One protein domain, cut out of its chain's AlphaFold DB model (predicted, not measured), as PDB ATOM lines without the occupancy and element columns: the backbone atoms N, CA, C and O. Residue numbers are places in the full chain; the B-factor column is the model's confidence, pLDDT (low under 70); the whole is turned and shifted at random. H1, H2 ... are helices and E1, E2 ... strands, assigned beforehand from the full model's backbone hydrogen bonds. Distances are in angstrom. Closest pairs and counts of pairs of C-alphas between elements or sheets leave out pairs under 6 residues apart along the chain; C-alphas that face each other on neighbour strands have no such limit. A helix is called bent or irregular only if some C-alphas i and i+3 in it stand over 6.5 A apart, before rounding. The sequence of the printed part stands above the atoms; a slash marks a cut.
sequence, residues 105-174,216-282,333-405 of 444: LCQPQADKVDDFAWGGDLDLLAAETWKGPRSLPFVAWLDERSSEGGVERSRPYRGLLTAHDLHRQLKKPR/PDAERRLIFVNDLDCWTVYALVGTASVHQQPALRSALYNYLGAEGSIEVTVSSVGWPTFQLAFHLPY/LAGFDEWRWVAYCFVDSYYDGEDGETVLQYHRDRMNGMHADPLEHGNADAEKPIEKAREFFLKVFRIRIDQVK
ATOM      1  N   LEU A 105     -14.249 -57.440   4.422       64.62
ATOM      2  CA  LEU A 105     -14.760 -58.430   5.374       64.62
ATOM      3  C   LEU A 105     -15.286 -57.871   6.711       64.62
ATOM      4  O   LEU A 105     -15.819 -58.652   7.497       64.62
ATOM      5  N   CYS A 106     -15.168 -56.569   6.996       70.69
ATOM      6  CA  CYS A 106     -15.830 -55.921   8.141       70.69
ATOM      7  C   CYS A 106     -15.680 -54.394   8.058       70.69
ATOM      8  O   CYS A 106     -14.582 -53.870   8.255       70.69
ATOM      9  N   GLN A 107     -16.771 -53.671   7.798       85.94
ATOM     10  CA  GLN A 107     -16.765 -52.207   7.753       85.94
ATOM     11  C   GLN A 107     -17.810 -51.637   8.720       85.94
ATOM     12  O   GLN A 107     -18.854 -51.163   8.280       85.94
ATOM     13  N   PRO A 108     -17.524 -51.609  10.038       89.88
ATOM     14  CA  PRO A 108     -18.479 -51.128  11.041       89.88
ATOM     15  C   PRO A 108     -18.895 -49.668  10.808       89.88
ATOM     16  O   PRO A 108     -19.981 -49.253  11.199       89.88
ATOM     17  N   GLN A 109     -18.039 -48.884  10.141       92.44
ATOM     18  CA  GLN A 109     -18.365 -47.520   9.727       92.44
ATOM     19  C   GLN A 109     -19.464 -47.509   8.660       92.44
ATOM     20  O   GLN A 109     -20.400 -46.725   8.771       92.44
ATOM     21  N   ALA A 110     -19.362 -48.386   7.657       94.50
ATOM     22  CA  ALA A 110     -20.364 -48.528   6.610       94.50
ATOM     23  C   ALA A 110     -21.682 -49.047   7.186       94.50
ATOM     24  O   ALA A 110     -22.716 -48.449   6.915       94.50
ATOM     25  N   ASP A 111     -21.628 -50.075   8.040       94.62
ATOM     26  CA  ASP A 111     -22.809 -50.625   8.714       94.62
ATOM     27  C   ASP A 111     -23.559 -49.536   9.492       94.62
ATOM     28  O   ASP A 111     -24.761 -49.383   9.339       94.62
ATOM     29  N   LYS A 112     -22.854 -48.703  10.266       96.00
ATOM     30  CA  LYS A 112     -23.496 -47.644  11.057       96.00
ATOM     31  C   LYS A 112     -24.196 -46.581  10.202       96.00
ATOM     32  O   LYS A 112     -25.280 -46.129  10.565       96.00
ATOM     33  N   VAL A 113     -23.578 -46.149   9.102       97.25
ATOM     34  CA  VAL A 113     -24.181 -45.138   8.214       97.25
ATOM     35  C   VAL A 113     -25.332 -45.739   7.409       97.25
ATOM     36  O   VAL A 113     -26.359 -45.088   7.256       97.25
ATOM     37  N   ASP A 114     -25.184 -46.977   6.943       96.69
ATOM     38  CA  ASP A 114     -26.222 -47.745   6.248       96.69
ATOM     39  C   ASP A 114     -27.461 -47.949   7.133       96.69
ATOM     40  O   ASP A 114     -28.583 -47.621   6.745       96.69
ATOM     41  N   ASP A 115     -27.246 -48.369   8.379       96.75
ATOM     42  CA  ASP A 115     -28.302 -48.587   9.366       96.75
ATOM     43  C   ASP A 115     -29.089 -47.312   9.660       96.75
ATOM     44  O   ASP A 115     -30.310 -47.355   9.796       96.75
ATOM     45  N   PHE A 116     -28.404 -46.172   9.728       97.75
ATOM     46  CA  PHE A 116     -29.043 -44.872   9.900       97.75
ATOM     47  C   PHE A 116     -29.763 -44.393   8.635       97.75
ATOM     48  O   PHE A 116     -30.841 -43.808   8.706       97.75
ATOM     49  N   ALA A 117     -29.176 -44.630   7.461       96.69
ATOM     50  CA  ALA A 117     -29.740 -44.224   6.180       96.69
ATOM     51  C   ALA A 117     -30.924 -45.106   5.738       96.69
ATOM     52  O   ALA A 117     -31.502 -44.880   4.673       96.69
ATOM     53  N   TRP A 118     -31.318 -46.091   6.545       95.12
ATOM     54  CA  TRP A 118     -32.420 -46.989   6.243       95.12
ATOM     55  C   TRP A 118     -33.712 -46.248   5.858       95.12
ATOM     56  O   TRP A 118     -34.145 -45.290   6.501       95.12
ATOM     57  N   GLY A 119     -34.353 -46.724   4.789       91.44
ATOM     58  CA  GLY A 119     -35.595 -46.159   4.257       91.44
ATOM     59  C   GLY A 119     -35.418 -44.957   3.324       91.44
ATOM     60  O   GLY A 119     -36.415 -44.492   2.769       91.44
ATOM     61  N   GLY A 120     -34.189 -44.466   3.136       93.06
ATOM     62  CA  GLY A 120     -33.861 -43.557   2.041       93.06
ATOM     63  C   GLY A 120     -33.649 -44.304   0.720       93.06
ATOM     64  O   GLY A 120     -33.346 -45.495   0.706       93.06
ATOM     65  N   ASP A 121     -33.824 -43.591  -0.388       94.88
ATOM     66  CA  ASP A 121     -33.714 -44.122  -1.747       94.88
ATOM     67  C   ASP A 121     -33.164 -43.022  -2.669       94.88
ATOM     68  O   ASP A 121     -33.760 -41.945  -2.812       94.88
ATOM     69  N   LEU A 122     -32.006 -43.280  -3.280       95.75
ATOM     70  CA  LEU A 122     -31.343 -42.302  -4.135       95.75
ATOM     71  C   LEU A 122     -32.133 -42.014  -5.416       95.75
ATOM     72  O   LEU A 122     -32.122 -40.876  -5.878       95.75
ATOM     73  N   ASP A 123     -32.843 -42.993  -5.973       95.88
ATOM     74  CA  ASP A 123     -33.623 -42.822  -7.198       95.88
ATOM     75  C   ASP A 123     -34.866 -41.966  -6.936       95.88
ATOM     76  O   ASP A 123     -35.187 -41.065  -7.719       95.88
ATOM     77  N   LEU A 124     -35.533 -42.172  -5.793       95.94
ATOM     78  CA  LEU A 124     -36.628 -41.298  -5.356       95.94
ATOM     79  C   LEU A 124     -36.151 -39.861  -5.117       95.94
ATOM     80  O   LEU A 124     -36.867 -38.913  -5.451       95.94
ATOM     81  N   LEU A 125     -34.948 -39.696  -4.564       95.56
ATOM     82  CA  LEU A 125     -34.340 -38.386  -4.334       95.56
ATOM     83  C   LEU A 125     -33.849 -37.726  -5.634       95.56
ATOM     84  O   LEU A 125     -33.896 -36.505  -5.772       95.56
ATOM     85  N   ALA A 126     -33.396 -38.515  -6.607       95.81
ATOM     86  CA  ALA A 126     -32.914 -38.030  -7.894       95.81
ATOM     87  C   ALA A 126     -34.036 -37.744  -8.902       95.81
ATOM     88  O   ALA A 126     -33.776 -37.122  -9.935       95.81
ATOM     89  N   ALA A 127     -35.271 -38.161  -8.611       96.31
ATOM     90  CA  ALA A 127     -36.430 -37.874  -9.441       96.31
ATOM     91  C   ALA A 127     -36.626 -36.361  -9.645       96.31
ATOM     92  O   ALA A 127     -36.410 -35.556  -8.742       96.31
ATOM     93  N   GLU A 128     -37.107 -35.957 -10.823       94.88
ATOM     94  CA  GLU A 128     -37.354 -34.542 -11.151       94.88
ATOM     95  C   GLU A 128     -38.319 -33.867 -10.161       94.88
ATOM     96  O   GLU A 128     -38.155 -32.706  -9.784       94.88
ATOM     97  N   THR A 129     -39.315 -34.627  -9.711       95.56
ATOM     98  CA  THR A 129     -40.295 -34.214  -8.708       95.56
ATOM     99  C   THR A 129     -40.283 -35.209  -7.562       95.56
ATOM    100  O   THR A 129     -40.324 -36.420  -7.788       95.56
ATOM    101  N   TRP A 130     -40.250 -34.698  -6.332       95.44
ATOM    102  CA  TRP A 130     -40.335 -35.532  -5.143       95.44
ATOM    103  C   TRP A 130     -41.676 -36.278  -5.101       95.44
ATOM    104  O   TRP A 130     -42.747 -35.665  -5.108       95.44
ATOM    105  N   LYS A 131     -41.609 -37.612  -5.059       94.81
ATOM    106  CA  LYS A 131     -42.769 -38.523  -4.988       94.81
ATOM    107  C   LYS A 131     -42.731 -39.428  -3.761       94.81
ATOM    108  O   LYS A 131     -43.448 -40.426  -3.709       94.81
ATOM    109  N   GLY A 132     -41.873 -39.109  -2.795       92.75
ATOM    110  CA  GLY A 132     -41.754 -39.907  -1.590       92.75
ATOM    111  C   GLY A 132     -43.017 -39.853  -0.724       92.75
ATOM    112  O   GLY A 132     -43.888 -38.996  -0.904       92.75
ATOM    113  N   PRO A 133     -43.128 -40.774   0.243       90.44
ATOM    114  CA  PRO A 133     -44.354 -40.995   1.007       90.44
ATOM    115  C   PRO A 133     -44.733 -39.829   1.930       90.44
ATOM    116  O   PRO A 133     -45.856 -39.777   2.430       90.44
ATOM    117  N   ARG A 134     -43.796 -38.917   2.208       94.06
ATOM    118  CA  ARG A 134     -43.967 -37.768   3.105       94.06
ATOM    119  C   ARG A 134     -43.260 -36.552   2.523       94.06
ATOM    120  O   ARG A 134     -42.307 -36.705   1.766       94.06
ATOM    121  N   SER A 135     -43.710 -35.355   2.890       96.00
ATOM    122  CA  SER A 135     -42.942 -34.137   2.613       96.00
ATOM    123  C   SER A 135     -41.618 -34.191   3.369       96.00
ATOM    124  O   SER A 135     -41.604 -34.570   4.540       96.00
ATOM    125  N   LEU A 136     -40.537 -33.794   2.708       96.50
ATOM    126  CA  LEU A 136     -39.233 -33.659   3.345       96.50
ATOM    127  C   LEU A 136     -39.178 -32.352   4.151       96.50
ATOM    128  O   LEU A 136     -39.751 -31.351   3.706       96.50
ATOM    129  N   PRO A 137     -38.532 -32.347   5.330       96.25
ATOM    130  CA  PRO A 137     -38.337 -31.133   6.108       96.25
ATOM    131  C   PRO A 137     -37.282 -30.224   5.460       96.25
ATOM    132  O   PRO A 137     -36.418 -30.676   4.707       96.25
ATOM    133  N   PHE A 138     -37.341 -28.931   5.778       97.12
ATOM    134  CA  PHE A 138     -36.265 -27.994   5.465       97.12
ATOM    135  C   PHE A 138     -35.191 -28.106   6.542       97.12
ATOM    136  O   PHE A 138     -35.398 -27.647   7.663       97.12
ATOM    137  N   VAL A 139     -34.067 -28.723   6.191       97.12
ATOM    138  CA  VAL A 139     -32.964 -29.011   7.125       97.12
ATOM    139  C   VAL A 139     -31.626 -28.478   6.637       97.12
ATOM    140  O   VAL A 139     -30.664 -28.469   7.395       97.12
ATOM    141  N   ALA A 140     -31.546 -28.019   5.383       98.31
ATOM    142  CA  ALA A 140     -30.286 -27.648   4.759       98.31
ATOM    143  C   ALA A 140     -30.227 -26.179   4.322       98.31
ATOM    144  O   ALA A 140     -31.214 -25.573   3.890       98.31
ATOM    145  N   TRP A 141     -29.017 -25.632   4.396       97.94
ATOM    146  CA  TRP A 141     -28.637 -24.325   3.879       97.94
ATOM    147  C   TRP A 141     -27.340 -24.448   3.073       97.94
ATOM    148  O   TRP A 141     -26.404 -25.135   3.487       97.94
ATOM    149  N   LEU A 142     -27.306 -23.787   1.914       98.06
ATOM    150  CA  LEU A 142     -26.211 -23.838   0.947       98.06
ATOM    151  C   LEU A 142     -25.769 -22.414   0.581       98.06
ATOM    152  O   LEU A 142     -26.596 -21.599   0.168       98.06
ATOM    153  N   ASP A 143     -24.468 -22.144   0.687       97.38
ATOM    154  CA  ASP A 143     -23.822 -20.915   0.204       97.38
ATOM    155  C   ASP A 143     -22.607 -21.282  -0.641       97.38
ATOM    156  O   ASP A 143     -21.730 -22.036  -0.219       97.38
ATOM    157  N   GLU A 144     -22.583 -20.768  -1.866       97.62
ATOM    158  CA  GLU A 144     -21.562 -21.072  -2.860       97.62
ATOM    159  C   GLU A 144     -20.990 -19.777  -3.423       97.62
ATOM    160  O   GLU A 144     -21.730 -18.905  -3.885       97.62
ATOM    161  N   ARG A 145     -19.663 -19.654  -3.392       96.44
ATOM    162  CA  ARG A 145     -18.954 -18.435  -3.784       96.44
ATOM    163  C   ARG A 145     -17.708 -18.741  -4.608       96.44
ATOM    164  O   ARG A 145     -17.058 -19.770  -4.421       96.44
ATOM    165  N   SER A 146     -17.358 -17.796  -5.472       95.50
ATOM    166  CA  SER A 146     -16.102 -17.719  -6.216       95.50
ATOM    167  C   SER A 146     -15.320 -16.500  -5.756       95.50
ATOM    168  O   SER A 146     -15.902 -15.426  -5.615       95.50
ATOM    169  N   SER A 147     -14.002 -16.640  -5.634       91.38
ATOM    170  CA  SER A 147     -13.072 -15.516  -5.456       91.38
ATOM    171  C   SER A 147     -12.094 -15.438  -6.636       91.38
ATOM    172  O   SER A 147     -10.933 -15.033  -6.500       91.38
ATOM    173  N   GLU A 148     -12.506 -15.911  -7.813       88.19
ATOM    174  CA  GLU A 148     -11.686 -15.910  -9.024       88.19
ATOM    175  C   GLU A 148     -11.368 -14.487  -9.494       88.19
ATOM    176  O   GLU A 148     -12.226 -13.610  -9.543       88.19
ATOM    177  N   GLY A 149     -10.089 -14.237  -9.796       85.94
ATOM    178  CA  GLY A 149      -9.613 -12.908 -10.191       85.94
ATOM    179  C   GLY A 149      -9.647 -11.855  -9.074       85.94
ATOM    180  O   GLY A 149      -9.512 -10.672  -9.370       85.94
ATOM    181  N   GLY A 150      -9.826 -12.260  -7.811       86.81
ATOM    182  CA  GLY A 150      -9.942 -11.337  -6.675       86.81
ATOM    183  C   GLY A 150     -11.275 -10.587  -6.620       86.81
ATOM    184  O   GLY A 150     -11.403  -9.634  -5.856       86.81
ATOM    185  N   VAL A 151     -12.253 -10.997  -7.433       90.25
ATOM    186  CA  VAL A 151     -13.620 -10.479  -7.396       90.25
ATOM    187  C   VAL A 151     -14.508 -11.553  -6.795       90.25
ATOM    188  O   VAL A 151     -14.691 -12.621  -7.380       90.25
ATOM    189  N   GLU A 152     -15.067 -11.254  -5.628       93.69
ATOM    190  CA  GLU A 152     -16.016 -12.145  -4.982       93.69
ATOM    191  C   GLU A 152     -17.339 -12.163  -5.760       93.69
ATOM    192  O   GLU A 152     -17.928 -11.120  -6.058       93.69
ATOM    193  N   ARG A 153     -17.809 -13.363  -6.103       95.25
ATOM    194  CA  ARG A 153     -19.111 -13.601  -6.732       95.25
ATOM    195  C   ARG A 153     -19.829 -14.700  -5.964       95.25
ATOM    196  O   ARG A 153     -19.258 -15.762  -5.744       95.25
ATOM    197  N   SER A 154     -21.080 -14.463  -5.597       95.06
ATOM    198  CA  SER A 154     -21.922 -15.451  -4.921       95.06
ATOM    199  C   SER A 154     -22.949 -16.025  -5.892       95.06
ATOM    200  O   SER A 154     -23.468 -15.298  -6.747       95.06
ATOM    201  N   ARG A 155     -23.243 -17.324  -5.779       95.56
ATOM    202  CA  ARG A 155     -24.407 -17.906  -6.452       95.56
ATOM    203  C   ARG A 155     -25.691 -17.394  -5.791       95.56
ATOM    204  O   ARG A 155     -25.697 -17.120  -4.589       95.56
ATOM    205  N   PRO A 156     -26.799 -17.247  -6.540       94.56
ATOM    206  CA  PRO A 156     -28.053 -16.776  -5.969       94.56
ATOM    207  C   PRO A 156     -28.504 -17.649  -4.796       94.56
ATOM    208  O   PRO A 156     -28.582 -18.870  -4.912       94.56
ATOM    209  N   TYR A 157     -28.856 -17.019  -3.676       94.25
ATOM    210  CA  TYR A 157     -29.420 -17.728  -2.532       94.25
ATOM    211  C   TYR A 157     -30.732 -18.420  -2.919       94.25
ATOM    212  O   TYR A 157     -31.677 -17.770  -3.367       94.25
ATOM    213  N   ARG A 158     -30.793 -19.742  -2.726       93.94
ATOM    214  CA  ARG A 158     -31.922 -20.584  -3.155       93.94
ATOM    215  C   ARG A 158     -32.986 -20.811  -2.077       93.94
ATOM    216  O   ARG A 158     -33.939 -21.540  -2.317       93.94
ATOM    217  N   GLY A 159     -32.873 -20.147  -0.927       94.06
ATOM    218  CA  GLY A 159     -33.843 -20.290   0.155       94.06
ATOM    219  C   GLY A 159     -33.559 -21.485   1.062       94.06
ATOM    220  O   GLY A 159     -32.414 -21.895   1.246       94.06
ATOM    221  N   LEU A 160     -34.629 -21.989   1.668       95.44
ATOM    222  CA  LEU A 160     -34.634 -23.197   2.484       95.44
ATOM    223  C   LEU A 160     -34.572 -24.426   1.582       95.44
ATOM    224  O   LEU A 160     -35.324 -24.497   0.611       95.44
ATOM    225  N   LEU A 161     -33.724 -25.397   1.919       98.38
ATOM    226  CA  LEU A 161     -33.563 -26.606   1.118       98.38
ATOM    227  C   LEU A 161     -34.047 -27.834   1.891       98.38
ATOM    228  O   LEU A 161     -33.635 -28.082   3.029       98.38
ATOM    229  N   THR A 162     -34.924 -28.608   1.254       98.25
ATOM    230  CA  THR A 162     -35.143 -30.007   1.630       98.25
ATOM    231  C   THR A 162     -33.970 -30.866   1.151       98.25
ATOM    232  O   THR A 162     -33.148 -30.405   0.356       98.25
ATOM    233  N   ALA A 163     -33.893 -32.134   1.561       98.31
ATOM    234  CA  ALA A 163     -32.891 -33.052   1.014       98.31
ATOM    235  C   ALA A 163     -32.987 -33.200  -0.522       98.31
ATOM    236  O   ALA A 163     -31.963 -33.285  -1.200       98.31
ATOM    237  N   HIS A 164     -34.204 -33.178  -1.087       98.44
ATOM    238  CA  HIS A 164     -34.436 -33.230  -2.541       98.44
ATOM    239  C   HIS A 164     -33.900 -31.980  -3.239       98.44
ATOM    240  O   HIS A 164     -33.160 -32.080  -4.222       98.44
ATOM    241  N   ASP A 165     -34.207 -30.804  -2.689       98.38
ATOM    242  CA  ASP A 165     -33.719 -29.535  -3.228       98.38
ATOM    243  C   ASP A 165     -32.195 -29.437  -3.111       98.38
ATOM    244  O   ASP A 165     -31.533 -29.040  -4.069       98.38
ATOM    245  N   LEU A 166     -31.627 -29.854  -1.973       98.62
ATOM    246  CA  LEU A 166     -30.183 -29.891  -1.755       98.62
ATOM    247  C   LEU A 166     -29.496 -30.798  -2.779       98.62
ATOM    248  O   LEU A 166     -28.544 -30.362  -3.421       98.62
ATOM    249  N   HIS A 167     -30.001 -32.017  -2.987       98.56
ATOM    250  CA  HIS A 167     -29.484 -32.936  -4.001       98.56
ATOM    251  C   HIS A 167     -29.494 -32.293  -5.399       98.56
ATOM    252  O   HIS A 167     -28.496 -32.336  -6.118       98.56
ATOM    253  N   ARG A 168     -30.592 -31.625  -5.782       97.75
ATOM    254  CA  ARG A 168     -30.679 -30.920  -7.071       97.75
ATOM    255  C   ARG A 168     -29.672 -29.779  -7.197       97.75
ATOM    256  O   ARG A 168     -29.080 -29.636  -8.263       97.75
ATOM    257  N   GLN A 169     -29.480 -28.975  -6.150       97.50
ATOM    258  CA  GLN A 169     -28.501 -27.884  -6.185       97.50
ATOM    259  C   GLN A 169     -27.067 -28.419  -6.240       97.50
ATOM    260  O   GLN A 169     -26.269 -27.935  -7.034       97.50
ATOM    261  N   LEU A 170     -26.744 -29.453  -5.458       97.44
ATOM    262  CA  LEU A 170     -25.403 -30.038  -5.429       97.44
ATOM    263  C   LEU A 170     -25.046 -30.808  -6.709       97.44
ATOM    264  O   LEU A 170     -23.863 -30.911  -7.022       97.44
ATOM    265  N   LYS A 171     -26.041 -31.290  -7.474       96.38
ATOM    266  CA  LYS A 171     -25.836 -31.864  -8.816       96.38
ATOM    267  C   LYS A 171     -25.423 -30.844  -9.876       96.38
ATOM    268  O   LYS A 171     -24.935 -31.247 -10.931       96.38
ATOM    269  N   LYS A 172     -25.628 -29.544  -9.645       95.25
ATOM    270  CA  LYS A 172     -25.147 -28.522 -10.579       95.25
ATOM    271  C   LYS A 172     -23.615 -28.539 -10.626       95.25
ATOM    272  O   LYS A 172     -22.988 -28.724  -9.577       95.25
ATOM    273  N   PRO A 173     -22.996 -28.291 -11.797       94.94
ATOM    274  CA  PRO A 173     -21.546 -28.216 -11.909       94.94
ATOM    275  C   PRO A 173     -20.956 -27.266 -10.867       94.94
ATOM    276  O   PRO A 173     -21.399 -26.125 -10.710       94.94
ATOM    277  N   ARG A 174     -19.946 -27.738 -10.139       94.38
ATOM    278  CA  ARG A 174     -19.211 -26.931  -9.165       94.38
ATOM    279  C   ARG A 174     -18.288 -25.940  -9.872       94.38
ATOM    280  O   ARG A 174     -18.179 -24.797  -9.440       94.38
ATOM    281  N   PRO A 216     -21.301 -18.332 -11.055       94.38
ATOM    282  CA  PRO A 216     -19.867 -18.409 -10.801       94.38
ATOM    283  C   PRO A 216     -19.461 -19.807 -10.301       94.38
ATOM    284  O   PRO A 216     -20.288 -20.581  -9.811       94.38
ATOM    285  N   ASP A 217     -18.169 -20.122 -10.393       95.19
ATOM    286  CA  ASP A 217     -17.613 -21.344  -9.804       95.19
ATOM    287  C   ASP A 217     -17.864 -21.391  -8.289       95.19
ATOM    288  O   ASP A 217     -17.651 -20.413  -7.577       95.19
ATOM    289  N   ALA A 218     -18.258 -22.544  -7.763       96.19
ATOM    290  CA  ALA A 218     -18.409 -22.770  -6.330       96.19
ATOM    291  C   ALA A 218     -17.063 -23.181  -5.703       96.19
ATOM    292  O   ALA A 218     -16.883 -24.305  -5.219       96.19
ATOM    293  N   GLU A 219     -16.086 -22.267  -5.742       96.25
ATOM    294  CA  GLU A 219     -14.762 -22.469  -5.140       96.25
ATOM    295  C   GLU A 219     -14.887 -22.730  -3.637       96.25
ATOM    296  O   GLU A 219     -14.370 -23.732  -3.138       96.25
ATOM    297  N   ARG A 220     -15.677 -21.900  -2.954       97.19
ATOM    298  CA  ARG A 220     -16.088 -22.071  -1.561       97.19
ATOM    299  C   ARG A 220     -17.532 -22.554  -1.520       97.19
ATOM    300  O   ARG A 220     -18.419 -21.858  -2.006       97.19
ATOM    301  N   ARG A 221     -17.769 -23.719  -0.916       98.19
ATOM    302  CA  ARG A 221     -19.107 -24.305  -0.732       98.19
ATOM    303  C   ARG A 221     -19.359 -24.575   0.749       98.19
ATOM    304  O   ARG A 221     -18.646 -25.373   1.348       98.19
ATOM    305  N   LEU A 222     -20.363 -23.936   1.334       98.50
ATOM    306  CA  LEU A 222     -20.813 -24.201   2.698       98.50
ATOM    307  C   LEU A 222     -22.110 -24.992   2.675       98.50
ATOM    308  O   LEU A 222     -23.082 -24.559   2.060       98.50
ATOM    309  N   ILE A 223     -22.130 -26.115   3.380       98.69
ATOM    310  CA  ILE A 223     -23.309 -26.951   3.559       98.69
ATOM    311  C   ILE A 223     -23.561 -27.051   5.055       98.69
ATOM    312  O   ILE A 223     -22.800 -27.688   5.784       98.69
ATOM    313  N   PHE A 224     -24.627 -26.406   5.507       98.69
ATOM    314  CA  PHE A 224     -25.112 -26.524   6.873       98.69
ATOM    315  C   PHE A 224     -26.356 -27.396   6.891       98.69
ATOM    316  O   PHE A 224     -27.263 -27.185   6.084       98.69
ATOM    317  N   VAL A 225     -26.397 -28.351   7.814       98.56
ATOM    318  CA  VAL A 225     -27.551 -29.212   8.044       98.56
ATOM    319  C   VAL A 225     -27.852 -29.246   9.534       98.56
ATOM    320  O   VAL A 225     -27.006 -29.675  10.324       98.56
ATOM    321  N   ASN A 226     -29.051 -28.822   9.921       96.88
ATOM    322  CA  ASN A 226     -29.549 -29.076  11.267       96.88
ATOM    323  C   ASN A 226     -30.293 -30.418  11.288       96.88
ATOM    324  O   ASN A 226     -31.031 -30.722  10.356       96.88
ATOM    325  N   ASP A 227     -30.075 -31.217  12.330       97.25
ATOM    326  CA  ASP A 227     -30.685 -32.534  12.533       97.25
ATOM    327  C   ASP A 227     -30.582 -33.456  11.298       97.25
ATOM    328  O   ASP A 227     -31.590 -33.891  10.747       97.25
ATOM    329  N   LEU A 228     -29.347 -33.761  10.864       97.69
ATOM    330  CA  LEU A 228     -29.062 -34.583   9.673       97.69
ATOM    331  C   LEU A 228     -29.928 -35.855   9.640       97.69
ATOM    332  O   LEU A 228     -29.852 -36.661  10.566       97.69
ATOM    333  N   ASP A 229     -30.702 -36.040   8.565       96.50
ATOM    334  CA  ASP A 229     -31.615 -37.170   8.360       96.50
ATOM    335  C   ASP A 229     -31.140 -38.124   7.247       96.50
ATOM    336  O   ASP A 229     -30.190 -37.835   6.512       96.50
ATOM    337  N   CYS A 230     -31.799 -39.280   7.113       96.94
ATOM    338  CA  CYS A 230     -31.423 -40.289   6.121       96.94
ATOM    339  C   CYS A 230     -31.470 -39.751   4.679       96.94
ATOM    340  O   CYS A 230     -30.563 -40.016   3.892       96.94
ATOM    341  N   TRP A 231     -32.470 -38.938   4.328       98.12
ATOM    342  CA  TRP A 231     -32.597 -38.363   2.985       98.12
ATOM    343  C   TRP A 231     -31.477 -37.374   2.666       98.12
ATOM    344  O   TRP A 231     -30.976 -37.352   1.542       98.12
ATOM    345  N   THR A 232     -31.041 -36.585   3.644       98.38
ATOM    346  CA  THR A 232     -29.909 -35.668   3.498       98.38
ATOM    347  C   THR A 232     -28.600 -36.438   3.375       98.38
ATOM    348  O   THR A 232     -27.761 -36.056   2.564       98.38
ATOM    349  N   VAL A 233     -28.436 -37.569   4.076       98.56
ATOM    350  CA  VAL A 233     -27.299 -38.474   3.838       98.56
ATOM    351  C   VAL A 233     -27.262 -38.909   2.369       98.56
ATOM    352  O   VAL A 233     -26.231 -38.737   1.721       98.56
ATOM    353  N   TYR A 234     -28.384 -39.365   1.802       98.31
ATOM    354  CA  TYR A 234     -28.463 -39.700   0.375       98.31
ATOM    355  C   TYR A 234     -28.186 -38.506  -0.545       98.31
ATOM    356  O   TYR A 234     -27.510 -38.671  -1.559       98.31
ATOM    357  N   ALA A 235     -28.654 -37.305  -0.194       98.56
ATOM    358  CA  ALA A 235     -28.391 -36.094  -0.971       98.56
ATOM    359  C   ALA A 235     -26.890 -35.809  -1.076       98.56
ATOM    360  O   ALA A 235     -26.384 -35.534  -2.165       98.56
ATOM    361  N   LEU A 236     -26.177 -35.900   0.049       98.69
ATOM    362  CA  LEU A 236     -24.741 -35.646   0.124       98.69
ATOM    363  C   LEU A 236     -23.941 -36.773  -0.541       98.69
ATOM    364  O   LEU A 236     -23.069 -36.502  -1.362       98.69
ATOM    365  N   VAL A 237     -24.272 -38.035  -0.247       98.25
ATOM    366  CA  VAL A 237     -23.615 -39.202  -0.853       98.25
ATOM    367  C   VAL A 237     -23.805 -39.196  -2.366       98.25
ATOM    368  O   VAL A 237     -22.832 -39.323  -3.099       98.25
ATOM    369  N   GLY A 238     -25.023 -38.988  -2.862       97.69
ATOM    370  CA  GLY A 238     -25.329 -39.022  -4.293       97.69
ATOM    371  C   GLY A 238     -24.711 -37.889  -5.119       97.69
ATOM    372  O   GLY A 238     -24.747 -37.954  -6.347       97.69
ATOM    373  N   THR A 239     -24.156 -36.856  -4.476       98.12
ATOM    374  CA  THR A 239     -23.618 -35.661  -5.153       98.12
ATOM    375  C   THR A 239     -22.152 -35.368  -4.852       98.12
ATOM    376  O   THR A 239     -21.564 -34.497  -5.491       98.12
ATOM    377  N   ALA A 240     -21.526 -36.101  -3.928       97.69
ATOM    378  CA  ALA A 240     -20.110 -35.936  -3.627       97.69
ATOM    379  C   ALA A 240     -19.224 -36.324  -4.824       97.69
ATOM    380  O   ALA A 240     -19.456 -37.331  -5.497       97.69
ATOM    381  N   SER A 241     -18.164 -35.554  -5.065       95.81
ATOM    382  CA  SER A 241     -17.084 -35.966  -5.967       95.81
ATOM    383  C   SER A 241     -16.184 -37.010  -5.294       95.81
ATOM    384  O   SER A 241     -16.179 -37.160  -4.067       95.81
ATOM    385  N   VAL A 242     -15.334 -37.672  -6.082       92.69
ATOM    386  CA  VAL A 242     -14.302 -38.589  -5.558       92.69
ATOM    387  C   VAL A 242     -13.343 -37.906  -4.568       92.69
ATOM    388  O   VAL A 242     -12.847 -38.543  -3.643       92.69
ATOM    389  N   HIS A 243     -13.112 -36.593  -4.703       92.25
ATOM    390  CA  HIS A 243     -12.230 -35.845  -3.796       92.25
ATOM    391  C   HIS A 243     -12.935 -35.417  -2.504       92.25
ATOM    392  O   HIS A 243     -12.280 -35.188  -1.490       92.25
ATOM    393  N   GLN A 244     -14.266 -35.316  -2.524       95.00
ATOM    394  CA  GLN A 244     -15.082 -34.981  -1.353       95.00
ATOM    395  C   GLN A 244     -15.435 -36.220  -0.521       95.00
ATOM    396  O   GLN A 244     -15.610 -36.108   0.695       95.00
ATOM    397  N   GLN A 245     -15.511 -37.391  -1.161       94.69
ATOM    398  CA  GLN A 245     -15.907 -38.656  -0.542       94.69
ATOM    399  C   GLN A 245     -15.154 -38.969   0.765       94.69
ATOM    400  O   GLN A 245     -15.833 -39.223   1.761       94.69
ATOM    401  N   PRO A 246     -13.806 -38.903   0.854       93.31
ATOM    402  CA  PRO A 246     -13.104 -39.263   2.088       93.31
ATOM    403  C   PRO A 246     -13.510 -38.408   3.294       93.31
ATOM    404  O   PRO A 246     -13.746 -38.942   4.381       93.31
ATOM    405  N   ALA A 247     -13.637 -37.095   3.088       94.88
ATOM    406  CA  ALA A 247     -13.993 -36.149   4.136       94.88
ATOM    407  C   ALA A 247     -15.456 -36.299   4.566       94.88
ATOM    408  O   ALA A 247     -15.742 -36.343   5.762       94.88
ATOM    409  N   LEU A 248     -16.375 -36.436   3.604       97.38
ATOM    410  CA  LEU A 248     -17.798 -36.616   3.891       97.38
ATOM    411  C   LEU A 248     -18.072 -37.957   4.589       97.38
ATOM    412  O   LEU A 248     -18.822 -37.999   5.558       97.38
ATOM    413  N   ARG A 249     -17.409 -39.039   4.172       95.88
ATOM    414  CA  ARG A 249     -17.459 -40.346   4.844       95.88
ATOM    415  C   ARG A 249     -17.073 -40.248   6.321       95.88
ATOM    416  O   ARG A 249     -17.794 -40.761   7.177       95.88
ATOM    417  N   SER A 250     -15.964 -39.567   6.622       93.81
ATOM    418  CA  SER A 250     -15.541 -39.325   8.010       93.81
ATOM    419  C   SER A 250     -16.571 -38.477   8.766       93.81
ATOM    420  O   SER A 250     -16.966 -38.826   9.878       93.81
ATOM    421  N   ALA A 251     -17.088 -37.418   8.131       96.88
ATOM    422  CA  ALA A 251     -18.095 -36.536   8.716       96.88
ATOM    423  C   ALA A 251     -19.373 -37.281   9.125       96.88
ATOM    424  O   ALA A 251     -19.856 -37.092  10.240       96.88
ATOM    425  N   LEU A 252     -19.895 -38.136   8.239       98.19
ATOM    426  CA  LEU A 252     -21.087 -38.947   8.482       98.19
ATOM    427  C   LEU A 252     -20.850 -39.950   9.611       98.19
ATOM    428  O   LEU A 252     -21.632 -40.001  10.559       98.19
ATOM    429  N   TYR A 253     -19.751 -40.707   9.548       97.19
ATOM    430  CA  TYR A 253     -19.437 -41.701  10.570       97.19
ATOM    431  C   TYR A 253     -19.268 -41.072  11.957       97.19
ATOM    432  O   TYR A 253     -19.901 -41.530  12.904       97.19
ATOM    433  N   ASN A 254     -18.461 -40.016  12.088       97.06
ATOM    434  CA  ASN A 254     -18.193 -39.395  13.387       97.06
ATOM    435  C   ASN A 254     -19.425 -38.678  13.952       97.06
ATOM    436  O   ASN A 254     -19.647 -38.713  15.165       97.06
ATOM    437  N   TYR A 255     -20.250 -38.061  13.095       98.25
ATOM    438  CA  TYR A 255     -21.503 -37.438  13.518       98.25
ATOM    439  C   TYR A 255     -22.524 -38.470  13.996       98.25
ATOM    440  O   TYR A 255     -23.033 -38.370  15.106       98.25
ATOM    441  N   LEU A 256     -22.794 -39.520  13.224       97.88
ATOM    442  CA  LEU A 256     -23.693 -40.583  13.687       97.88
ATOM    443  C   LEU A 256     -23.086 -41.340  14.881       97.88
ATOM    444  O   LEU A 256     -23.787 -41.874  15.740       97.88
ATOM    445  N   GLY A 257     -21.755 -41.354  14.939       96.75
ATOM    446  CA  GLY A 257     -20.887 -41.902  15.968       96.75
ATOM    447  C   GLY A 257     -21.112 -41.373  17.377       96.75
ATOM    448  O   GLY A 257     -21.005 -42.168  18.305       96.75
ATOM    449  N   ALA A 258     -21.400 -40.075  17.532       96.06
ATOM    450  CA  ALA A 258     -21.095 -39.351  18.773       96.06
ATOM    451  C   ALA A 258     -19.597 -39.389  19.144       96.06
ATOM    452  O   ALA A 258     -19.233 -39.214  20.305       96.06
ATOM    453  N   GLU A 259     -18.718 -39.593  18.155       93.38
ATOM    454  CA  GLU A 259     -17.272 -39.719  18.362       93.38
ATOM    455  C   GLU A 259     -16.627 -38.332  18.403       93.38
ATOM    456  O   GLU A 259     -16.682 -37.571  17.434       93.38
ATOM    457  N   GLY A 260     -16.034 -37.984  19.545       95.81
ATOM    458  CA  GLY A 260     -15.376 -36.697  19.736       95.81
ATOM    459  C   GLY A 260     -13.955 -36.688  19.186       95.81
ATOM    460  O   GLY A 260     -13.117 -37.465  19.642       95.81
ATOM    461  N   SER A 261     -13.647 -35.777  18.263       96.88
ATOM    462  CA  SER A 261     -12.288 -35.625  17.735       96.88
ATOM    463  C   SER A 261     -12.015 -34.235  17.153       96.88
ATOM    464  O   SER A 261     -12.923 -33.455  16.866       96.88
ATOM    465  N   ILE A 262     -10.729 -33.901  17.022       97.19
ATOM    466  CA  ILE A 262     -10.225 -32.735  16.288       97.19
ATOM    467  C   ILE A 262      -9.090 -33.254  15.418       97.19
ATOM    468  O   ILE A 262      -8.115 -33.806  15.932       97.19
ATOM    469  N   GLU A 263      -9.225 -33.107  14.108       95.06
ATOM    470  CA  GLU A 263      -8.388 -33.803  13.140       95.06
ATOM    471  C   GLU A 263      -7.878 -32.853  12.060       95.06
ATOM    472  O   GLU A 263      -8.576 -31.955  11.584       95.06
ATOM    473  N   VAL A 264      -6.634 -33.091  11.653       94.31
ATOM    474  CA  VAL A 264      -6.023 -32.484  10.475       94.31
ATOM    475  C   VAL A 264      -5.455 -33.621   9.648       94.31
ATOM    476  O   VAL A 264      -4.527 -34.302  10.085       94.31
ATOM    477  N   THR A 265      -6.001 -33.810   8.454       92.44
ATOM    478  CA  THR A 265      -5.531 -34.816   7.504       92.44
ATOM    479  C   THR A 265      -5.016 -34.112   6.264       92.44
ATOM    480  O   THR A 265      -5.674 -33.239   5.705       92.44
ATOM    481  N   VAL A 266      -3.820 -34.487   5.833       90.44
ATOM    482  CA  VAL A 266      -3.201 -33.992   4.606       90.44
ATOM    483  C   VAL A 266      -2.860 -35.209   3.764       90.44
ATOM    484  O   VAL A 266      -2.068 -36.047   4.194       90.44
ATOM    485  N   SER A 267      -3.462 -35.313   2.582       86.56
ATOM    486  CA  SER A 267      -3.103 -36.343   1.612       86.56
ATOM    487  C   SER A 267      -2.130 -35.763   0.599       86.56
ATOM    488  O   SER A 267      -2.390 -34.721   0.003       86.56
ATOM    489  N   SER A 268      -1.014 -36.455   0.390       82.19
ATOM    490  CA  SER A 268      -0.077 -36.209  -0.710       82.19
ATOM    491  C   SER A 268      -0.146 -37.290  -1.793       82.19
ATOM    492  O   SER A 268       0.561 -37.199  -2.795       82.19
ATOM    493  N   VAL A 269      -0.990 -38.314  -1.606       79.12
ATOM    494  CA  VAL A 269      -1.211 -39.377  -2.590       79.12
ATOM    495  C   VAL A 269      -2.199 -38.874  -3.638       79.12
ATOM    496  O   VAL A 269      -3.311 -38.467  -3.311       79.12
ATOM    497  N   GLY A 270      -1.791 -38.904  -4.907       84.12
ATOM    498  CA  GLY A 270      -2.578 -38.337  -5.999       84.12
ATOM    499  C   GLY A 270      -2.527 -36.809  -5.997       84.12
ATOM    500  O   GLY A 270      -1.450 -36.219  -5.919       84.12
ATOM    501  N   TRP A 271      -3.688 -36.165  -6.123       85.38
ATOM    502  CA  TRP A 271      -3.788 -34.711  -6.017       85.38
ATOM    503  C   TRP A 271      -3.779 -34.301  -4.547       85.38
ATOM    504  O   TRP A 271      -4.642 -34.762  -3.804       85.38
ATOM    505  N   PRO A 272      -2.852 -33.426  -4.114       89.88
ATOM    506  CA  PRO A 272      -2.774 -33.081  -2.705       89.88
ATOM    507  C   PRO A 272      -4.054 -32.407  -2.224       89.88
ATOM    508  O   PRO A 272      -4.495 -31.427  -2.829       89.88
ATOM    509  N   THR A 273      -4.622 -32.911  -1.138       93.31
ATOM    510  CA  THR A 273      -5.828 -32.384  -0.496       93.31
ATOM    511  C   THR A 273      -5.590 -32.234   0.995       93.31
ATOM    512  O   THR A 273      -4.709 -32.874   1.579       93.31
ATOM    513  N   PHE A 274      -6.380 -31.376   1.622       94.69
ATOM    514  CA  PHE A 274      -6.411 -31.252   3.069       94.69
ATOM    515  C   PHE A 274      -7.832 -31.458   3.585       94.69
ATOM    516  O   PHE A 274      -8.812 -31.220   2.876       94.69
ATOM    517  N   GLN A 275      -7.915 -31.851   4.847       96.25
ATOM    518  CA  GLN A 275      -9.132 -31.936   5.631       96.25
ATOM    519  C   GLN A 275      -8.851 -31.386   7.031       96.25
ATOM    520  O   GLN A 275      -7.895 -31.791   7.691       96.25
ATOM    521  N   LEU A 276      -9.701 -30.470   7.481       97.62
ATOM    522  CA  LEU A 276      -9.752 -29.941   8.838       97.62
ATOM    523  C   LEU A 276     -11.102 -30.342   9.418       97.62
ATOM    524  O   LEU A 276     -12.133 -30.042   8.818       97.62
ATOM    525  N   ALA A 277     -11.117 -31.032  10.549       98.38
ATOM    526  CA  ALA A 277     -12.352 -31.548  11.117       98.38
ATOM    527  C   ALA A 277     -12.407 -31.359  12.628       98.38
ATOM    528  O   ALA A 277     -11.393 -31.443  13.322       98.38
ATOM    529  N   PHE A 278     -13.609 -31.125  13.137       98.62
ATOM    530  CA  PHE A 278     -13.917 -31.290  14.545       98.62
ATOM    531  C   PHE A 278     -15.289 -31.932  14.719       98.62
ATOM    532  O   PHE A 278     -16.228 -31.676  13.965       98.62
ATOM    533  N   HIS A 279     -15.399 -32.737  15.762       98.56
ATOM    534  CA  HIS A 279     -16.594 -33.455  16.158       98.56
ATOM    535  C   HIS A 279     -16.727 -33.283  17.668       98.56
ATOM    536  O   HIS A 279     -15.875 -33.729  18.433       98.56
ATOM    537  N   LEU A 280     -17.753 -32.556  18.095       98.56
ATOM    538  CA  LEU A 280     -17.933 -32.115  19.472       98.56
ATOM    539  C   LEU A 280     -19.234 -32.706  20.015       98.56
ATOM    540  O   LEU A 280     -20.274 -32.063  19.879       98.56
ATOM    541  N   PRO A 281     -19.217 -33.929  20.572       98.38
ATOM    542  CA  PRO A 281     -20.340 -34.449  21.339       98.38
ATOM    543  C   PRO A 281     -20.461 -33.683  22.663       98.38
ATOM    544  O   PRO A 281     -19.462 -33.387  23.326       98.38
ATOM    545  N   TYR A 282     -21.685 -33.352  23.056       98.25
ATOM    546  CA  TYR A 282     -21.986 -32.594  24.264       98.25
ATOM    547  C   TYR A 282     -23.362 -32.956  24.819       98.25
ATOM    548  O   TYR A 282     -24.121 -33.727  24.234       98.25
ATOM    549  N   LEU A 333     -14.105 -29.547   6.893       98.25
ATOM    550  CA  LEU A 333     -13.699 -28.691   5.796       98.25
ATOM    551  C   LEU A 333     -12.628 -29.411   4.984       98.25
ATOM    552  O   LEU A 333     -11.606 -29.806   5.539       98.25
ATOM    553  N   ALA A 334     -12.856 -29.595   3.688       97.31
ATOM    554  CA  ALA A 334     -11.942 -30.306   2.804       97.31
ATOM    555  C   ALA A 334     -11.733 -29.553   1.495       97.31
ATOM    556  O   ALA A 334     -12.663 -28.951   0.954       97.31
ATOM    557  N   GLY A 335     -10.514 -29.581   0.968       95.88
ATOM    558  CA  GLY A 335     -10.201 -28.811  -0.225       95.88
ATOM    559  C   GLY A 335      -8.830 -29.075  -0.815       95.88
ATOM    560  O   GLY A 335      -8.046 -29.898  -0.339       95.88
ATOM    561  N   PHE A 336      -8.561 -28.331  -1.882       93.56
ATOM    562  CA  PHE A 336      -7.297 -28.370  -2.609       93.56
ATOM    563  C   PHE A 336      -6.351 -27.261  -2.139       93.56
ATOM    564  O   PHE A 336      -5.141 -27.404  -2.245       93.56
ATOM    565  N   ASP A 337      -6.864 -26.147  -1.639       93.69
ATOM    566  CA  ASP A 337      -6.080 -25.019  -1.127       93.69
ATOM    567  C   ASP A 337      -6.984 -24.077  -0.332       93.69
ATOM    568  O   ASP A 337      -8.178 -24.327  -0.166       93.69
ATOM    569  N   GLU A 338      -6.412 -22.979   0.154       94.25
ATOM    570  CA  GLU A 338      -7.114 -21.999   0.983       94.25
ATOM    571  C   GLU A 338      -8.354 -21.384   0.322       94.25
ATOM    572  O   GLU A 338      -9.213 -20.906   1.051       94.25
ATOM    573  N   TRP A 339      -8.481 -21.395  -1.008       94.75
ATOM    574  CA  TRP A 339      -9.592 -20.745  -1.717       94.75
ATOM    575  C   TRP A 339     -10.635 -21.729  -2.238       94.75
ATOM    576  O   TRP A 339     -11.774 -21.338  -2.480       94.75
ATOM    577  N   ARG A 340     -10.252 -22.996  -2.436       95.56
ATOM    578  CA  ARG A 340     -11.110 -24.019  -3.046       95.56
ATOM    579  C   ARG A 340     -11.355 -25.168  -2.092       95.56
ATOM    580  O   ARG A 340     -10.551 -26.100  -1.990       95.56
ATOM    581  N   TRP A 341     -12.487 -25.093  -1.410       97.25
ATOM    582  CA  TRP A 341     -12.848 -25.995  -0.332       97.25
ATOM    583  C   TRP A 341     -14.363 -26.082  -0.145       97.25
ATOM    584  O   TRP A 341     -15.131 -25.213  -0.558       97.25
ATOM    585  N   VAL A 342     -14.797 -27.192   0.436       98.44
ATOM    586  CA  VAL A 342     -16.171 -27.438   0.868       98.44
ATOM    587  C   VAL A 342     -16.180 -27.626   2.379       98.44
ATOM    588  O   VAL A 342     -15.274 -28.257   2.920       98.44
ATOM    589  N   ALA A 343     -17.182 -27.076   3.055       98.56
ATOM    590  CA  ALA A 343     -17.442 -27.320   4.464       98.56
ATOM    591  C   ALA A 343     -18.800 -27.998   4.639       98.56
ATOM    592  O   ALA A 343     -19.807 -27.512   4.132       98.56
ATOM    593  N   TYR A 344     -18.808 -29.087   5.396       98.75
ATOM    594  CA  TYR A 344     -19.998 -29.771   5.882       98.75
ATOM    595  C   TYR A 344     -20.121 -29.489   7.372       98.75
ATOM    596  O   TYR A 344     -19.201 -29.810   8.120       98.75
ATOM    597  N   CYS A 345     -21.230 -28.902   7.810       98.62
ATOM    598  CA  CYS A 345     -21.507 -28.669   9.220       98.62
ATOM    599  C   CYS A 345     -22.856 -29.280   9.594       98.62
ATOM    600  O   CYS A 345     -23.885 -28.885   9.051       98.62
ATOM    601  N   PHE A 346     -22.829 -30.248  10.504       98.69
ATOM    602  CA  PHE A 346     -23.999 -30.952  11.015       98.69
ATOM    603  C   PHE A 346     -24.200 -30.580  12.480       98.69
ATOM    604  O   PHE A 346     -23.266 -30.706  13.278       98.69
ATOM    605  N   VAL A 347     -25.395 -30.115  12.830       98.31
ATOM    606  CA  VAL A 347     -25.719 -29.646  14.183       98.31
ATOM    607  C   VAL A 347     -26.988 -30.323  14.673       98.31
ATOM    608  O   VAL A 347     -28.009 -30.283  13.997       98.31
ATOM    609  N   ASP A 348     -26.924 -30.930  15.855       98.25
ATOM    610  CA  ASP A 348     -28.122 -31.368  16.568       98.25
ATOM    611  C   ASP A 348     -28.841 -30.158  17.181       98.25
ATOM    612  O   ASP A 348     -28.265 -29.426  17.983       98.25
ATOM    613  N   SER A 349     -30.108 -29.971  16.816       96.50
ATOM    614  CA  SER A 349     -31.002 -28.923  17.326       96.50
ATOM    615  C   SER A 349     -32.349 -29.457  17.822       96.50
ATOM    616  O   SER A 349     -33.135 -28.697  18.386       96.50
ATOM    617  N   TYR A 350     -32.613 -30.761  17.658       96.12
ATOM    618  CA  TYR A 350     -33.903 -31.393  17.953       96.12
ATOM    619  C   TYR A 350     -34.446 -31.078  19.356       96.12
ATOM    620  O   TYR A 350     -35.656 -30.969  19.542       96.12
ATOM    621  N   TYR A 351     -33.565 -30.910  20.344       95.25
ATOM    622  CA  TYR A 351     -33.918 -30.720  21.751       95.25
ATOM    623  C   TYR A 351     -34.537 -29.348  22.076       95.25
ATOM    624  O   TYR A 351     -35.178 -29.223  23.119       95.25
ATOM    625  N   ASP A 352     -34.384 -28.345  21.202       92.50
ATOM    626  CA  ASP A 352     -34.903 -26.982  21.408       92.50
ATOM    627  C   ASP A 352     -36.192 -26.688  20.610       92.50
ATOM    628  O   ASP A 352     -36.768 -25.606  20.725       92.50
ATOM    629  N   GLY A 353     -36.695 -27.649  19.826       85.06
ATOM    630  CA  GLY A 353     -37.917 -27.468  19.036       85.06
ATOM    631  C   GLY A 353     -37.831 -26.256  18.098       85.06
ATOM    632  O   GLY A 353     -36.875 -26.118  17.339       85.06
ATOM    633  N   GLU A 354     -38.832 -25.371  18.137       80.88
ATOM    634  CA  GLU A 354     -38.854 -24.149  17.313       80.88
ATOM    635  C   GLU A 354     -37.908 -23.045  17.816       80.88
ATOM    636  O   GLU A 354     -37.573 -22.144  17.048       80.88
ATOM    637  N   ASP A 355     -37.465 -23.122  19.074       84.56
ATOM    638  CA  ASP A 355     -36.575 -22.135  19.699       84.56
ATOM    639  C   ASP A 355     -35.085 -22.437  19.430       84.56
ATOM    640  O   ASP A 355     -34.206 -21.669  19.826       84.56
ATOM    641  N   GLY A 356     -34.797 -23.558  18.760       87.00
ATOM    642  CA  GLY A 356     -33.448 -24.018  18.450       87.00
ATOM    643  C   GLY A 356     -32.787 -23.328  17.257       87.00
ATOM    644  O   GLY A 356     -33.384 -22.554  16.505       87.00
ATOM    645  N   GLU A 357     -31.518 -23.671  17.043       92.31
ATOM    646  CA  GLU A 357     -30.760 -23.274  15.858       92.31
ATOM    647  C   GLU A 357     -31.255 -24.040  14.620       92.31
ATOM    648  O   GLU A 357     -30.847 -25.171  14.370       92.31
ATOM    649  N   THR A 358     -32.126 -23.417  13.825       94.56
ATOM    650  CA  THR A 358     -32.723 -24.048  12.637       94.56
ATOM    651  C   THR A 358     -32.448 -23.253  11.365       94.56
ATOM    652  O   THR A 358     -32.348 -22.023  11.383       94.56
ATOM    653  N   VAL A 359     -32.413 -23.929  10.209       95.50
ATOM    654  CA  VAL A 359     -32.328 -23.240   8.903       95.50
ATOM    655  C   VAL A 359     -33.496 -22.282   8.664       95.50
ATOM    656  O   VAL A 359     -33.327 -21.253   8.008       95.50
ATOM    657  N   LEU A 360     -34.669 -22.579   9.236       95.25
ATOM    658  CA  LEU A 360     -35.849 -21.712   9.206       95.25
ATOM    659  C   LEU A 360     -35.577 -20.359   9.861       95.25
ATOM    660  O   LEU A 360     -35.962 -19.325   9.307       95.25
ATOM    661  N   GLN A 361     -34.894 -20.359  11.006       94.94
ATOM    662  CA  GLN A 361     -34.533 -19.136  11.709       94.94
ATOM    663  C   GLN A 361     -33.545 -18.300  10.883       94.94
ATOM    664  O   GLN A 361     -33.817 -17.127  10.626       94.94
ATOM    665  N   TYR A 362     -32.490 -18.911  10.338       95.50
ATOM    666  CA  TYR A 362     -31.530 -18.213   9.470       95.50
ATOM    667  C   TYR A 362     -32.158 -17.646   8.195       95.50
ATOM    668  O   TYR A 362     -31.834 -16.537   7.765       95.50
ATOM    669  N   HIS A 363     -33.089 -18.379   7.587       95.94
ATOM    670  CA  HIS A 363     -33.842 -17.877   6.445       95.94
ATOM    671  C   HIS A 363     -34.691 -16.657   6.821       95.94
ATOM    672  O   HIS A 363     -34.674 -15.653   6.110       95.94
ATOM    673  N   ARG A 364     -35.405 -16.717   7.951       95.19
ATOM    674  CA  ARG A 364     -36.212 -15.601   8.458       95.19
ATOM    675  C   ARG A 364     -35.350 -14.370   8.729       95.19
ATOM    676  O   ARG A 364     -35.723 -13.274   8.318       95.19
ATOM    677  N   ASP A 365     -34.198 -14.552   9.365       94.44
ATOM    678  CA  ASP A 365     -33.244 -13.475   9.627       94.44
ATOM    679  C   ASP A 365     -32.777 -12.831   8.322       94.44
ATOM    680  O   ASP A 365     -32.838 -11.606   8.183       94.44
ATOM    681  N   ARG A 366     -32.457 -13.642   7.306       95.06
ATOM    682  CA  ARG A 366     -32.083 -13.141   5.979       95.06
ATOM    683  C   ARG A 366     -33.206 -12.347   5.313       95.06
ATOM    684  O   ARG A 366     -32.941 -11.287   4.752       95.06
ATOM    685  N   MET A 367     -34.453 -12.810   5.402       94.94
ATOM    686  CA  MET A 367     -35.616 -12.074   4.880       94.94
ATOM    687  C   MET A 367     -35.834 -10.731   5.595       94.94
ATOM    688  O   MET A 367     -36.392  -9.806   5.006       94.94
ATOM    689  N   ASN A 368     -35.338 -10.599   6.826       94.94
ATOM    690  CA  ASN A 368     -35.325  -9.354   7.595       94.94
ATOM    691  C   ASN A 368     -34.054  -8.507   7.367       94.94
ATOM    692  O   ASN A 368     -33.853  -7.506   8.055       94.94
ATOM    693  N   GLY A 369     -33.192  -8.887   6.417       94.56
ATOM    694  CA  GLY A 369     -31.940  -8.193   6.102       94.56
ATOM    695  C   GLY A 369     -30.763  -8.542   7.019       94.56
ATOM    696  O   GLY A 369     -29.723  -7.891   6.942       94.56
ATOM    697  N   MET A 370     -30.896  -9.555   7.881       95.00
ATOM    698  CA  MET A 370     -29.814 -10.084   8.715       95.00
ATOM    699  C   MET A 370     -29.245 -11.354   8.079       95.00
ATOM    700  O   MET A 370     -29.795 -12.443   8.201       95.00
ATOM    701  N   HIS A 371     -28.122 -11.222   7.382       94.25
ATOM    702  CA  HIS A 371     -27.487 -12.330   6.672       94.25
ATOM    703  C   HIS A 371     -26.600 -13.143   7.626       94.25
ATOM    704  O   HIS A 371     -25.386 -13.083   7.537       94.25
ATOM    705  N   ALA A 372     -27.185 -13.855   8.582       95.19
ATOM    706  CA  ALA A 372     -26.431 -14.630   9.568       95.19
ATOM    707  C   ALA A 372     -25.803 -15.904   8.952       95.19
ATOM    708  O   ALA A 372     -26.493 -16.655   8.263       95.19
ATOM    709  N   ASP A 373     -24.510 -16.155   9.202       95.62
ATOM    710  CA  ASP A 373     -23.822 -17.392   8.788       95.62
ATOM    711  C   ASP A 373     -24.146 -18.536   9.769       95.62
ATOM    712  O   ASP A 373     -23.759 -18.458  10.945       95.62
ATOM    713  N   PRO A 374     -24.828 -19.607   9.320       96.62
ATOM    714  CA  PRO A 374     -25.185 -20.708  10.197       96.62
ATOM    715  C   PRO A 374     -23.972 -21.502  10.685       96.62
ATOM    716  O   PRO A 374     -23.980 -21.943  11.821       96.62
ATOM    717  N   LEU A 375     -22.873 -21.649   9.936       97.25
ATOM    718  CA  LEU A 375     -21.696 -22.393  10.422       97.25
ATOM    719  C   LEU A 375     -21.041 -21.671  11.603       97.25
ATOM    720  O   LEU A 375     -20.546 -22.306  12.537       97.25
ATOM    721  N   GLU A 376     -21.113 -20.343  11.595       97.19
ATOM    722  CA  GLU A 376     -20.659 -19.465  12.669       97.19
ATOM    723  C   GLU A 376     -21.748 -19.183  13.724       97.19
ATOM    724  O   GLU A 376     -21.654 -18.198  14.457       97.19
ATOM    725  N   HIS A 377     -22.772 -20.039  13.829       96.75
ATOM    726  CA  HIS A 377     -23.856 -19.932  14.816       96.75
ATOM    727  C   HIS A 377     -24.547 -18.553  14.794       96.75
ATOM    728  O   HIS A 377     -24.902 -17.987  15.824       96.75
ATOM    729  N   GLY A 378     -24.665 -17.953  13.607       95.19
ATOM    730  CA  GLY A 378     -25.226 -16.618  13.395       95.19
ATOM    731  C   GLY A 378     -24.400 -15.445  13.931       95.19
ATOM    732  O   GLY A 378     -24.860 -14.307  13.876       95.19
ATOM    733  N   ASN A 379     -23.175 -15.678  14.411       94.94
ATOM    734  CA  ASN A 379     -22.328 -14.633  14.999       94.94
ATOM    735  C   ASN A 379     -21.606 -13.755  13.965       94.94
ATOM    736  O   ASN A 379     -20.890 -12.821  14.343       94.94
ATOM    737  N   ALA A 380     -21.760 -14.040  12.674       94.19
ATOM    738  CA  ALA A 380     -21.202 -13.222  11.611       94.19
ATOM    739  C   ALA A 380     -22.147 -13.054  10.431       94.19
ATOM    740  O   ALA A 380     -23.099 -13.804  10.234       94.19
ATOM    741  N   ASP A 381     -21.817 -12.032   9.651       93.81
ATOM    742  CA  ASP A 381     -22.469 -11.672   8.406       93.81
ATOM    743  C   ASP A 381     -21.948 -12.564   7.266       93.81
ATOM    744  O   ASP A 381     -20.783 -12.463   6.875       93.81
ATOM    745  N   ALA A 382     -22.815 -13.424   6.737       93.06
ATOM    746  CA  ALA A 382     -22.561 -14.326   5.621       93.06
ATOM    747  C   ALA A 382     -22.172 -13.579   4.335       93.06
ATOM    748  O   ALA A 382     -21.488 -14.155   3.494       93.06
ATOM    749  N   GLU A 383     -22.544 -12.300   4.180       93.50
ATOM    750  CA  GLU A 383     -22.123 -11.472   3.038       93.50
ATOM    751  C   GLU A 383     -20.733 -10.841   3.221       93.50
ATOM    752  O   GLU A 383     -20.274 -10.084   2.367       93.50
ATOM    753  N   LYS A 384     -20.039 -11.155   4.322       93.38
ATOM    754  CA  LYS A 384     -18.631 -10.805   4.559       93.38
ATOM    755  C   LYS A 384     -17.814 -12.068   4.858       93.38
ATOM    756  O   LYS A 384     -17.300 -12.214   5.974       93.38
ATOM    757  N   PRO A 385     -17.722 -13.011   3.905       93.31
ATOM    758  CA  PRO A 385     -17.165 -14.322   4.184       93.31
ATOM    759  C   PRO A 385     -15.654 -14.269   4.398       93.31
ATOM    760  O   PRO A 385     -14.930 -13.443   3.843       93.31
ATOM    761  N   ILE A 386     -15.162 -15.224   5.183       95.00
ATOM    762  CA  ILE A 386     -13.735 -15.532   5.228       95.00
ATOM    763  C   ILE A 386     -13.430 -16.483   4.076       95.00
ATOM    764  O   ILE A 386     -13.962 -17.594   4.016       95.00
ATOM    765  N   GLU A 387     -12.565 -16.037   3.170       93.50
ATOM    766  CA  GLU A 387     -12.192 -16.810   1.984       93.50
ATOM    767  C   GLU A 387     -11.280 -17.989   2.327       93.50
ATOM    768  O   GLU A 387     -11.458 -19.087   1.806       93.50
ATOM    769  N   LYS A 388     -10.302 -17.764   3.211       94.69
ATOM    770  CA  LYS A 388      -9.261 -18.746   3.515       94.69
ATOM    771  C   LYS A 388      -9.776 -19.857   4.419       94.69
ATOM    772  O   LYS A 388     -10.180 -19.599   5.556       94.69
ATOM    773  N   ALA A 389      -9.657 -21.088   3.939       96.25
ATOM    774  CA  ALA A 389     -10.062 -22.315   4.615       96.25
ATOM    775  C   ALA A 389      -9.653 -22.373   6.094       96.25
ATOM    776  O   ALA A 389     -10.495 -22.623   6.957       96.25
ATOM    777  N   ARG A 390      -8.374 -22.126   6.417       95.38
ATOM    778  CA  ARG A 390      -7.888 -22.225   7.807       95.38
ATOM    779  C   ARG A 390      -8.460 -21.150   8.717       95.38
ATOM    780  O   ARG A 390      -8.830 -21.440   9.851       95.38
ATOM    781  N   GLU A 391      -8.496 -19.912   8.235       96.56
ATOM    782  CA  GLU A 391      -9.022 -18.782   9.005       96.56
ATOM    783  C   GLU A 391     -10.515 -18.995   9.291       96.56
ATOM    784  O   GLU A 391     -10.955 -18.813  10.428       96.56
ATOM    785  N   PHE A 392     -11.264 -19.477   8.293       97.94
ATOM    786  CA  PHE A 392     -12.669 -19.841   8.439       97.94
ATOM    787  C   PHE A 392     -12.852 -20.997   9.433       97.94
ATOM    788  O   PHE A 392     -13.593 -20.856  10.404       97.94
ATOM    789  N   PHE A 393     -12.116 -22.105   9.263       98.25
ATOM    790  CA  PHE A 393     -12.194 -23.271  10.149       98.25
ATOM    791  C   PHE A 393     -11.922 -22.908  11.611       98.25
ATOM    792  O   PHE A 393     -12.693 -23.282  12.491       98.25
ATOM    793  N   LEU A 394     -10.855 -22.150  11.887       98.00
ATOM    794  CA  LEU A 394     -10.501 -21.756  13.252       98.00
ATOM    795  C   LEU A 394     -11.558 -20.845  13.883       98.00
ATOM    796  O   LEU A 394     -11.814 -20.945  15.085       98.00
ATOM    797  N   LYS A 395     -12.183 -19.966  13.094       98.19
ATOM    798  CA  LYS A 395     -13.255 -19.100  13.586       98.19
ATOM    799  C   LYS A 395     -14.518 -19.895  13.903       98.19
ATOM    800  O   LYS A 395     -15.047 -19.737  15.003       98.19
ATOM    801  N   VAL A 396     -14.946 -20.772  12.994       98.50
ATOM    802  CA  VAL A 396     -16.078 -21.686  13.206       98.50
ATOM    803  C   VAL A 396     -15.817 -22.574  14.424       98.50
ATOM    804  O   VAL A 396     -16.653 -22.644  15.320       98.50
ATOM    805  N   PHE A 397     -14.626 -23.169  14.528       98.56
ATOM    806  CA  PHE A 397     -14.242 -24.000  15.667       98.56
ATOM    807  C   PHE A 397     -14.312 -23.236  16.990       98.56
ATOM    808  O   PHE A 397     -14.931 -23.724  17.930       98.56
ATOM    809  N   ARG A 398     -13.750 -22.019  17.059       98.56
ATOM    810  CA  ARG A 398     -13.831 -21.167  18.258       98.56
ATOM    811  C   ARG A 398     -15.282 -20.909  18.667       98.56
ATOM    812  O   ARG A 398     -15.618 -21.030  19.834       98.56
ATOM    813  N   ILE A 399     -16.140 -20.560  17.712       98.44
ATOM    814  CA  ILE A 399     -17.546 -20.263  18.001       98.44
ATOM    815  C   ILE A 399     -18.271 -21.511  18.523       98.44
ATOM    816  O   ILE A 399     -18.953 -21.449  19.543       98.44
ATOM    817  N   ARG A 400     -18.099 -22.655  17.854       98.38
ATOM    818  CA  ARG A 400     -18.793 -23.898  18.209       98.38
ATOM    819  C   ARG A 400     -18.276 -24.522  19.505       98.38
ATOM    820  O   ARG A 400     -19.075 -25.032  20.285       98.38
ATOM    821  N   ILE A 401     -16.975 -24.438  19.790       98.38
ATOM    822  CA  ILE A 401     -16.436 -24.908  21.075       98.38
ATOM    823  C   ILE A 401     -16.908 -24.021  22.238       98.38
ATOM    824  O   ILE A 401     -17.186 -24.544  23.315       98.38
ATOM    825  N   ASP A 402     -17.068 -22.708  22.027       98.50
ATOM    826  CA  ASP A 402     -17.615 -21.789  23.036       98.50
ATOM    827  C   ASP A 402     -19.110 -22.057  23.303       98.50
ATOM    828  O   ASP A 402     -19.551 -21.998  24.454       98.50
ATOM    829  N   GLN A 403     -19.880 -22.419  22.271       97.75
ATOM    830  CA  GLN A 403     -21.263 -22.895  22.408       97.75
ATOM    831  C   GLN A 403     -21.321 -24.163  23.277       97.75
ATOM    832  O   GLN A 403     -22.002 -24.183  24.302       97.75
ATOM    833  N   VAL A 404     -20.543 -25.193  22.927       98.31
ATOM    834  CA  VAL A 404     -20.468 -26.458  23.682       98.31
ATOM    835  C   VAL A 404     -20.036 -26.230  25.128       98.31
ATOM    836  O   VAL A 404     -20.609 -26.800  26.057       98.31
ATOM    837  N   LYS A 405     -19.035 -25.372  25.337       98.38
ATOM    838  CA  LYS A 405     -18.558 -25.011  26.671       98.38
ATOM    839  C   LYS A 405     -19.674 -24.380  27.504       98.38
ATOM    840  O   LYS A 405     -19.811 -24.737  28.670       98.38
TER     841      LYS A 405
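AT A GLANCE: This is residues 105 to 174, 216 to 282 and 333 to 405 of the 444 residues of an uncharacterized protein of Rhinocladiella mackenziei CBS 650.93 (UniProt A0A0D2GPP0). A twisted sheet of six strands is the middle slab of three layers, helices on both faces of a sheet: H3 and H5 on one face, H7 and H8 on the other. H4 packs between H3 and H5, with H2 packed on H3 and H4, and H1 on H5. The printed part has 210 residues, with eight named helices and six named strands in the order H1 H2 E1 H3 E2 H4 H5 E3 E4 E5 E6 H6 H7 H8; the class is mixed, helices and strands. The sheet, E1 E2 E6 E5 E4 E3, is mixed. The whole is compact, with a radius of gyration of the C-alphas of 16.6 A and spans of 45 by 44 by 39 A.

HOW THE PARTS SIT: Start at H1, residues 108 to 116: it touches H5, residues 245 to 257, through residues 252 to 257 alone, with the closest C-alphas, of Gln 109 and Tyr 253, 6.0 A apart. H2, residues 122 to 126, touches H3, residues 163 to 170, closest at C-alphas 125 and 164, 5.5 A. The hub is H4, residues 230 to 237, touching H2, H3 and H5; its closest C-alphas to H3 are 235 and 167, 4.5 A, at a shallow tilt of 11 degrees, the same way. H4 and H5 form a helical hairpin, closest at C-alphas 237 and 245, 7.7 A. In the sheet, look first at edge strand E1, residues 140 to 146, antiparallel to E2, residues 220 to 226, with N 143 and O 222 3.1 A apart. E2 is parallel to E6, residues 341 to 347, with N 223 and O 343 at 2.8 A. E6 and E5, residues 333 to 335, are a hairpin, with N 342 and O 334 at 2.8 A. E5 is antiparallel to E4, residues 273 to 282, with N 276 and O 333 at 2.8 A. E4 and edge strand E3, residues 261 to 267, are a hairpin, with N 263 and O 277 at 2.8 A. H5 is over E5 and E4 at a height of 8.5 A over the sheet, on the same face as H3. H8, residues 389 to 405, is over E5 and E4 on the opposite face at 9.2 A, closest at C-alphas 404 and 282, 6.3 A. H7, residues 359 to 367, is on the sheet; H6, residues 350 to 355, is not. Every O i to N i+4 pair is within hydrogen-bond range in H1, H2, H3, H4, H5, H7 and H8; H6 is irregular, C-alphas 351 and 354 being 9.3 A apart, with 0 of 2 such pairs but 2 of 3 O i to N i+3 pairs.

IN THESE COORDINATES: Find C-alpha 108 at (-18.479, -51.128, 11.041), where H1 begins. E1 begins at C-alpha 140, (-30.286, -27.648, 4.759), and is 20.5 A long. E4 is 29.6 A long and H5 17.5 A. H8 runs 23.8 A to C-alpha 405 at (-18.558, -25.011, 26.671).

THE WHOLE: The two farthest C-alphas, of Leu 105 and Asn 368, are 53.3 A apart. Residues 175 to 215 and 283 to 332 are not printed, with C-alpha gaps of 8.7 A and 20.6 A. The links H2 to E1, E1 to H3 and H7 to H8 are long. Residue 105 alone has a pLDDT under 70.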